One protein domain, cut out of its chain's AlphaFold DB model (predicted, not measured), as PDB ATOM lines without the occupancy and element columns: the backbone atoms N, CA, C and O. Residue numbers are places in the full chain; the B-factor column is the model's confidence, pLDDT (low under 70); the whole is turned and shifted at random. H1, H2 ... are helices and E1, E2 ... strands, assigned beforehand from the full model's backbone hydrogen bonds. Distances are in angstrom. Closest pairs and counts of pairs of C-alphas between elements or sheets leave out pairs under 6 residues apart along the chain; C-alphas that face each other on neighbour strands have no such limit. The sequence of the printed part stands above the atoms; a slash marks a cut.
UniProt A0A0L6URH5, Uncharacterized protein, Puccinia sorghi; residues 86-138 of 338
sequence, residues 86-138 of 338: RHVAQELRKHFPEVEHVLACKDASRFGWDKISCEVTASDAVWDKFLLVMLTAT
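What this domain is: This is residues 86 to 138 of the 338 residues of an uncharacterized protein of Puccinia sorghi (UniProt A0A0L6URH5). A small hairpin of strands E1 and E2 lies between H2 and H3 in an open, flat string of parts, with H1 and H3 at opposite ends and no two helices packed together. The printed part has 53 residues, ordered H1, H2, E1, E2, H3, mostly helix, with an antiparallel sheet E1 - E2. It is loose, radius of gyration of the C-alphas 14.2 A, spanning 38 by 33 by 14 A.

Where its parts are: Find E1 at residues 112 to 114, 6.2 A, and E2 at 119 to 121, 6.1 A. H2 is residues 98 to 108, 15.1 A. H1, residues 86 to 95, 14.6 A, begins at C-alpha 86 (-20.061, 16.837, 20.390); H3, residues 124 to 136, 18.1 A, ends at C-alpha 136 (17.265, 27.876, 25.141).

How they stand to each other: In the hairpin, look for N 112 and O 121, 2.7 A apart. H1 and H2 are close but not clearly touching; their closest C-alphas, Arg 93 and Val 99, are 6.7 A apart. H2 and H3 are apart. In H1, H2 and H3 every O i to N i+4 pair is within hydrogen-bond range.

The domain as a whole: The farthest C-alphas, His 87 and Thr 138, are 40.2 A apart. The printed part has no cut, and its links are tight. Look for pLDDT under 70 at residues 88 to 89, 92, 96 to 109 and 137 to 138.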
ATOM      1  N   ARG A  86     -20.955  17.867  19.851       71.81
ATOM      2  CA  ARG A  86     -20.061  16.837  20.390       71.81
ATOM      3  C   ARG A  86     -19.472  15.972  19.278       71.81
ATOM      4  O   ARG A  86     -18.282  15.684  19.322       71.81
ATOM      5  N   HIS A  87     -20.292  15.608  18.295       75.19
ATOM      6  CA  HIS A  87     -19.871  14.804  17.155       75.19
ATOM      7  C   HIS A  87     -18.895  15.568  16.249       75.19
ATOM      8  O   HIS A  87     -17.824  15.060  15.940       75.19
ATOM      9  N   VAL A  88     -19.195  16.831  15.926       66.75
ATOM     10  CA  VAL A  88     -18.301  17.686  15.126       66.75
ATOM     11  C   VAL A  88     -16.956  17.901  15.829       66.75
ATOM     12  O   VAL A  88     -15.908  17.802  15.198       66.75
ATOM     13  N   ALA A  89     -16.956  18.129  17.146       65.69
ATOM     14  CA  ALA A  89     -15.717  18.268  17.910       65.69
ATOM     15  C   ALA A  89     -14.892  16.968  17.948       65.69
ATOM     16  O   ALA A  89     -13.665  17.022  17.939       65.69
ATOM     17  N   GLN A  90     -15.546  15.803  17.995       72.75
ATOM     18  CA  GLN A  90     -14.863  14.508  17.921       72.75
ATOM     19  C   GLN A  90     -14.252  14.270  16.539       72.75
ATOM     20  O   GLN A  90     -13.109  13.820  16.456       72.75
ATOM     21  N   GLU A  91     -14.957  14.636  15.470       72.62
ATOM     22  CA  GLU A  91     -14.457  14.418  14.114       72.62
ATOM     23  C   GLU A  91     -13.315  15.376  13.763       72.62
ATOM     24  O   GLU A  91     -12.328  14.953  13.167       72.62
ATOM     25  N   LEU A  92     -13.361  16.625  14.241       63.81
ATOM     26  CA  LEU A  92     -12.226  17.547  14.140       63.81
ATOM     27  C   LEU A  92     -10.990  17.014  14.879       63.81
ATOM     28  O   LEU A  92      -9.903  17.016  14.314       63.81
ATOM     29  N   ARG A  93     -11.133  16.475  16.099       77.06
ATOM     30  CA  ARG A  93      -9.992  15.873  16.825       77.06
ATOM     31  C   ARG A  93      -9.358  14.707  16.075       77.06
ATOM     32  O   ARG A  93      -8.143  14.554  16.094       77.06
ATOM     33  N   LYS A  94     -10.171  13.901  15.394       76.62
ATOM     34  CA  LYS A  94      -9.693  12.770  14.592       76.62
ATOM     35  C   LYS A  94      -8.882  13.212  13.370       76.62
ATOM     36  O   LYS A  94      -7.965  12.502  12.975       76.62
ATOM     37  N   HIS A  95      -9.210  14.366  12.790       74.44
ATOM     38  CA  HIS A  95      -8.523  14.898  11.609       74.44
ATOM     39  C   HIS A  95      -7.308  15.769  11.963       74.44
ATOM     40  O   HIS A  95      -6.461  15.996  11.105       74.44
ATOM     41  N   PHE A  96      -7.193  16.210  13.221       67.69
ATOM     42  CA  PHE A  96      -6.110  17.072  13.696       67.69
ATOM     43  C   PHE A  96      -5.530  16.559  15.031       67.69
ATOM     44  O   PHE A  96      -5.789  17.152  16.082       67.69
ATOM     45  N   PRO A  97      -4.735  15.469  15.027       68.38
ATOM     46  CA  PRO A  97      -4.158  14.893  16.249       68.38
ATOM     47  C   PRO A  97      -3.193  15.849  16.972       68.38
ATOM     48  O   PRO A  97      -3.004  15.747  18.180       68.38
ATOM     49  N   GLU A  98      -2.640  16.836  16.267       58.59
ATOM     50  CA  GLU A  98      -1.803  17.898  16.841       58.59
ATOM     51  C   GLU A  98      -2.565  18.781  17.840       58.59
ATOM     52  O   GLU A  98      -1.964  19.336  18.759       58.59
ATOM     53  N   VAL A  99      -3.899  18.852  17.738       59.12
ATOM     54  CA  VAL A  99      -4.745  19.563  18.708       59.12
ATOM     55  C   VAL A  99      -4.660  18.917  20.093       59.12
ATOM     56  O   VAL A  99      -4.741  19.635  21.085       59.12
ATOM     57  N   GLU A 100      -4.442  17.600  20.187       60.19
ATOM     58  CA  GLU A 100      -4.219  16.913  21.470       60.19
ATOM     59  C   GLU A 100      -2.839  17.242  22.053       60.19
ATOM     60  O   GLU A 100      -2.725  17.420  23.259       60.19
ATOM     61  N   HIS A 101      -1.803  17.419  21.226       55.41
ATOM     62  CA  HIS A 101      -0.498  17.897  21.705       55.41
ATOM     63  C   HIS A 101      -0.581  19.349  22.188       55.41
ATOM     64  O   HIS A 101      -0.030  19.681  23.233       55.41
ATOM     65  N   VAL A 102      -1.334  20.200  21.486       50.78
ATOM     66  CA  VAL A 102      -1.602  21.580  21.915       50.78
ATOM     67  C   VAL A 102      -2.450  21.609  23.190       50.78
ATOM     68  O   VAL A 102      -2.183  22.427  24.067       50.78
ATOM     69  N   LEU A 103      -3.429  20.709  23.351       60.75
ATOM     70  CA  LEU A 103      -4.207  20.573  24.588       60.75
ATOM     71  C   LEU A 103      -3.362  20.035  25.746       60.75
ATOM     72  O   LEU A 103      -3.457  20.570  26.843       60.75
ATOM     73  N   ALA A 104      -2.512  19.037  25.506       54.31
ATOM     74  CA  ALA A 104      -1.595  18.493  26.503       54.31
ATOM     75  C   ALA A 104      -0.561  19.542  26.932       54.31
ATOM     76  O   ALA A 104      -0.306  19.698  28.125       54.31
ATOM     77  N   CYS A 105      -0.038  20.329  25.986       54.44
ATOM     78  CA  CYS A 105       0.771  21.505  26.284       54.44
ATOM     79  C   CYS A 105      -0.042  22.527  27.079       54.44
ATOM     80  O   CYS A 105       0.420  22.963  28.121       54.44
ATOM     81  N   LYS A 106      -1.269  22.865  26.677       65.44
ATOM     82  CA  LYS A 106      -2.137  23.795  27.417       65.44
ATOM     83  C   LYS A 106      -2.365  23.343  28.866       65.44
ATOM     84  O   LYS A 106      -2.240  24.153  29.782       65.44
ATOM     85  N   ASP A 107      -2.645  22.060  29.074       60.59
ATOM     86  CA  ASP A 107      -2.938  21.485  30.389       60.59
ATOM     87  C   ASP A 107      -1.662  21.315  31.247       60.59
ATOM     88  O   ASP A 107      -1.722  21.441  32.471       60.59
ATOM     89  N   ALA A 108      -0.488  21.123  30.631       60.41
ATOM     90  CA  ALA A 108       0.810  21.076  31.318       60.41
ATOM     91  C   ALA A 108       1.407  22.469  31.607       60.41
ATOM     92  O   ALA A 108       2.147  22.649  32.577       60.41
ATOM     93  N   SER A 109       1.086  23.460  30.777       68.44
ATOM     94  CA  SER A 109       1.783  24.748  30.715       68.44
ATOM     95  C   SER A 109       1.300  25.752  31.772       68.44
ATOM     96  O   SER A 109       1.862  26.829  31.913       68.44
ATOM     97  N   ARG A 110       0.295  25.396  32.592       85.25
ATOM     98  CA  ARG A 110      -0.276  26.252  33.659       85.25
ATOM     99  C   ARG A 110      -0.792  27.617  33.169       85.25
ATOM    100  O   ARG A 110      -1.082  28.480  33.996       85.25
ATOM    101  N   PHE A 111      -0.950  27.804  31.858       84.62
ATOM    102  CA  PHE A 111      -1.608  28.972  31.287       84.62
ATOM    103  C   PHE A 111      -3.124  28.795  31.389       84.62
ATOM    104  O   PHE A 111      -3.704  27.845  30.862       84.62
ATOM    105  N   GLY A 112      -3.769  29.719  32.090       90.25
ATOM    106  CA  GLY A 112      -5.212  29.874  32.102       90.25
ATOM    107  C   GLY A 112      -5.682  30.685  30.898       90.25
ATOM    108  O   GLY A 112      -4.982  31.558  30.396       90.25
ATOM    109  N   TRP A 113      -6.904  30.427  30.445       88.81
ATOM    110  CA  TRP A 113      -7.624  31.347  29.567       88.81
ATOM    111  C   TRP A 113      -8.664  32.084  30.403       88.81
ATOM    112  O   TRP A 113      -9.584  31.447  30.931       88.81
ATOM    113  N   ASP A 114      -8.535  33.402  30.528       83.06
ATOM    114  CA  ASP A 114      -9.573  34.206  31.157       83.06
ATOM    115  C   ASP A 114     -10.689  34.474  30.141       83.06
ATOM    116  O   ASP A 114     -10.536  35.186  29.152       83.06
ATOM    117  N   LYS A 115     -11.854  33.875  30.395       79.00
ATOM    118  CA  LYS A 115     -13.033  33.996  29.530       79.00
ATOM    119  C   LYS A 115     -13.628  35.403  29.522       79.00
ATOM    120  O   LYS A 115     -14.395  35.700  28.612       79.00
ATOM    121  N   ILE A 116     -13.347  36.217  30.543       79.75
ATOM    122  CA  ILE A 116     -13.915  37.564  30.678       79.75
ATOM    123  C   ILE A 116     -13.106  38.560  29.847       79.75
ATOM    124  O   ILE A 116     -13.694  39.371  29.133       79.75
ATOM    125  N   SER A 117     -11.777  38.492  29.926       81.12
ATOM    126  CA  SER A 117     -10.874  39.335  29.132       81.12
ATOM    127  C   SER A 117     -10.560  38.763  27.747       81.12
ATOM    128  O   SER A 117     -10.124  39.510  26.878       81.12
ATOM    129  N   CYS A 118     -10.825  37.471  27.513       77.69
ATOM    130  CA  CYS A 118     -10.336  36.733  26.344       77.69
ATOM    131  C   CYS A 118      -8.803  36.774  26.232       77.69
ATOM    132  O   CYS A 118      -8.268  36.833  25.128       77.69
ATOM    133  N   GLU A 119      -8.100  36.754  27.366       77.69
ATOM    134  CA  GLU A 119      -6.639  36.809  27.428       77.69
ATOM    135  C   GLU A 119      -6.063  35.518  28.030       77.69
ATOM    136  O   GLU A 119      -6.663  34.856  28.886       77.69
ATOM    137  N   VAL A 120      -4.863  35.153  27.574       84.94
ATOM    138  CA  VAL A 120      -4.068  34.097  28.201       84.94
ATOM    139  C   VAL A 120      -3.460  34.669  29.480       84.94
ATOM    140  O   VAL A 120      -2.727  35.652  29.439       84.94
ATOM    141  N   THR A 121      -3.744  34.047  30.619       87.81
ATOM    142  CA  THR A 121      -3.248  34.458  31.935       87.81
ATOM    143  C   THR A 121      -2.341  33.379  32.507       87.81
ATOM    144  O   THR A 121      -2.637  32.189  32.442       87.81
ATOM    145  N   ALA A 122      -1.219  33.778  33.085       92.25
ATOM    146  CA  ALA A 122      -0.342  32.889  33.831       92.25
ATOM    147  C   ALA A 122       0.407  33.696  34.889       92.25
ATOM    148  O   ALA A 122       0.536  34.911  34.766       92.25
ATOM    149  N   SER A 123       0.884  33.029  35.939       92.12
ATOM    150  CA  SER A 123       1.783  33.666  36.908       92.12
ATOM    151  C   SER A 123       3.125  34.000  36.255       92.12
ATOM    152  O   SER A 123       3.578  33.228  35.412       92.12
ATOM    153  N   ASP A 124       3.818  35.032  36.730       89.00
ATOM    154  CA  ASP A 124       5.133  35.446  36.211       89.00
ATOM    155  C   ASP A 124       6.136  34.280  36.135       89.00
ATOM    156  O   ASP A 124       6.751  34.049  35.102       89.00
ATOM    157  N   ALA A 125       6.174  33.412  37.152       86.56
ATOM    158  CA  ALA A 125       7.042  32.229  37.167       86.56
ATOM    159  C   ALA A 125       6.770  31.205  36.038       86.56
ATOM    160  O   ALA A 125       7.618  30.360  35.744       86.56
ATOM    161  N   VAL A 126       5.573  31.223  35.443       87.06
ATOM    162  CA  VAL A 126       5.199  30.383  34.292       87.06
ATOM    163  C   VAL A 126       5.640  31.057  32.993       87.06
ATOM    164  O   VAL A 126       6.217  30.381  32.144       87.06
ATOM    165  N   TRP A 127       5.459  32.377  32.878       87.44
ATOM    166  CA  TRP A 127       5.997  33.166  31.768       87.44
ATOM    167  C   TRP A 127       7.524  33.088  31.700       87.44
ATOM    168  O   TRP A 127       8.059  32.791  30.637       87.44
ATOM    169  N   ASP A 128       8.219  33.233  32.827       84.50
ATOM    170  CA  ASP A 128       9.683  33.169  32.892       84.50
ATOM    171  C   ASP A 128      10.220  31.804  32.453       84.50
ATOM    172  O   ASP A 128      11.185  31.718  31.695       84.50
ATOM    173  N   LYS A 129       9.574  30.712  32.880       83.88
ATOM    174  CA  LYS A 129       9.947  29.356  32.447       83.88
ATOM    175  C   LYS A 129       9.674  29.134  30.967       83.88
ATOM    176  O   LYS A 129      10.496  28.516  30.297       83.88
ATOM    177  N   PHE A 130       8.542  29.619  30.465       81.31
ATOM    178  CA  PHE A 130       8.205  29.527  29.049       81.31
ATOM    179  C   PHE A 130       9.216  30.297  28.193       81.31
ATOM    180  O   PHE A 130       9.775  29.734  27.256       81.31
ATOM    181  N   LEU A 131       9.524  31.541  28.568       82.25
ATOM    182  CA  LEU A 131      10.533  32.360  27.905       82.25
ATOM    183  C   LEU A 131      11.916  31.709  27.974       82.25
ATOM    184  O   LEU A 131      12.612  31.688  26.967       82.25
ATOM    185  N   LEU A 132      12.298  31.112  29.106       81.06
ATOM    186  CA  LEU A 132      13.576  30.411  29.251       81.06
ATOM    187  C   LEU A 132      13.675  29.174  28.344       81.06
ATOM    188  O   LEU A 132      14.708  28.964  27.714       81.06
ATOM    189  N   VAL A 133      12.612  28.370  28.240       76.25
ATOM    190  CA  VAL A 133      12.554  27.223  27.311       76.25
ATOM    191  C   VAL A 133      12.622  27.704  25.860       76.25
ATOM    192  O   VAL A 133      13.365  27.142  25.061       76.25
ATOM    193  N   MET A 134      11.916  28.787  25.534       71.44
ATOM    194  CA  MET A 134      11.959  29.418  24.214       71.44
ATOM    195  C   MET A 134      13.354  29.959  23.860       71.44
ATOM    196  O   MET A 134      13.834  29.743  22.751       71.44
ATOM    197  N   LEU A 135      14.023  30.623  24.807       75.44
ATOM    198  CA  LEU A 135      15.364  31.200  24.648       75.44
ATOM    199  C   LEU A 135      16.471  30.146  24.566       75.44
ATOM    200  O   LEU A 135      17.524  30.425  24.005       75.44
ATOM    201  N   THR A 136      16.262  28.957  25.129       70.31
ATOM    202  CA  THR A 136      17.265  27.876  25.141       70.31
ATOM    203  C   THR A 136      17.078  26.861  24.010       70.31
ATOM    204  O   THR A 136      17.978  26.068  23.752       70.31
ATOM    205  N   ALA A 137      15.960  26.910  23.278       66.38
ATOM    206  CA  ALA A 137      15.670  26.055  22.123       66.38
ATOM    207  C   ALA A 137      16.231  26.611  20.790       66.38
ATOM    208  O   ALA A 137      15.568  26.557  19.748       66.38
ATOM    209  N   THR A 138      17.447  27.165  20.805       50.72
ATOM    210  CA  THR A 138      18.030  27.936  19.688       50.72
ATOM    211  C   THR A 138      18.410  27.134  18.445       50.72
ATOM    212  O   THR A 138      18.639  27.748  17.408       50.72
TER     213      THR A 138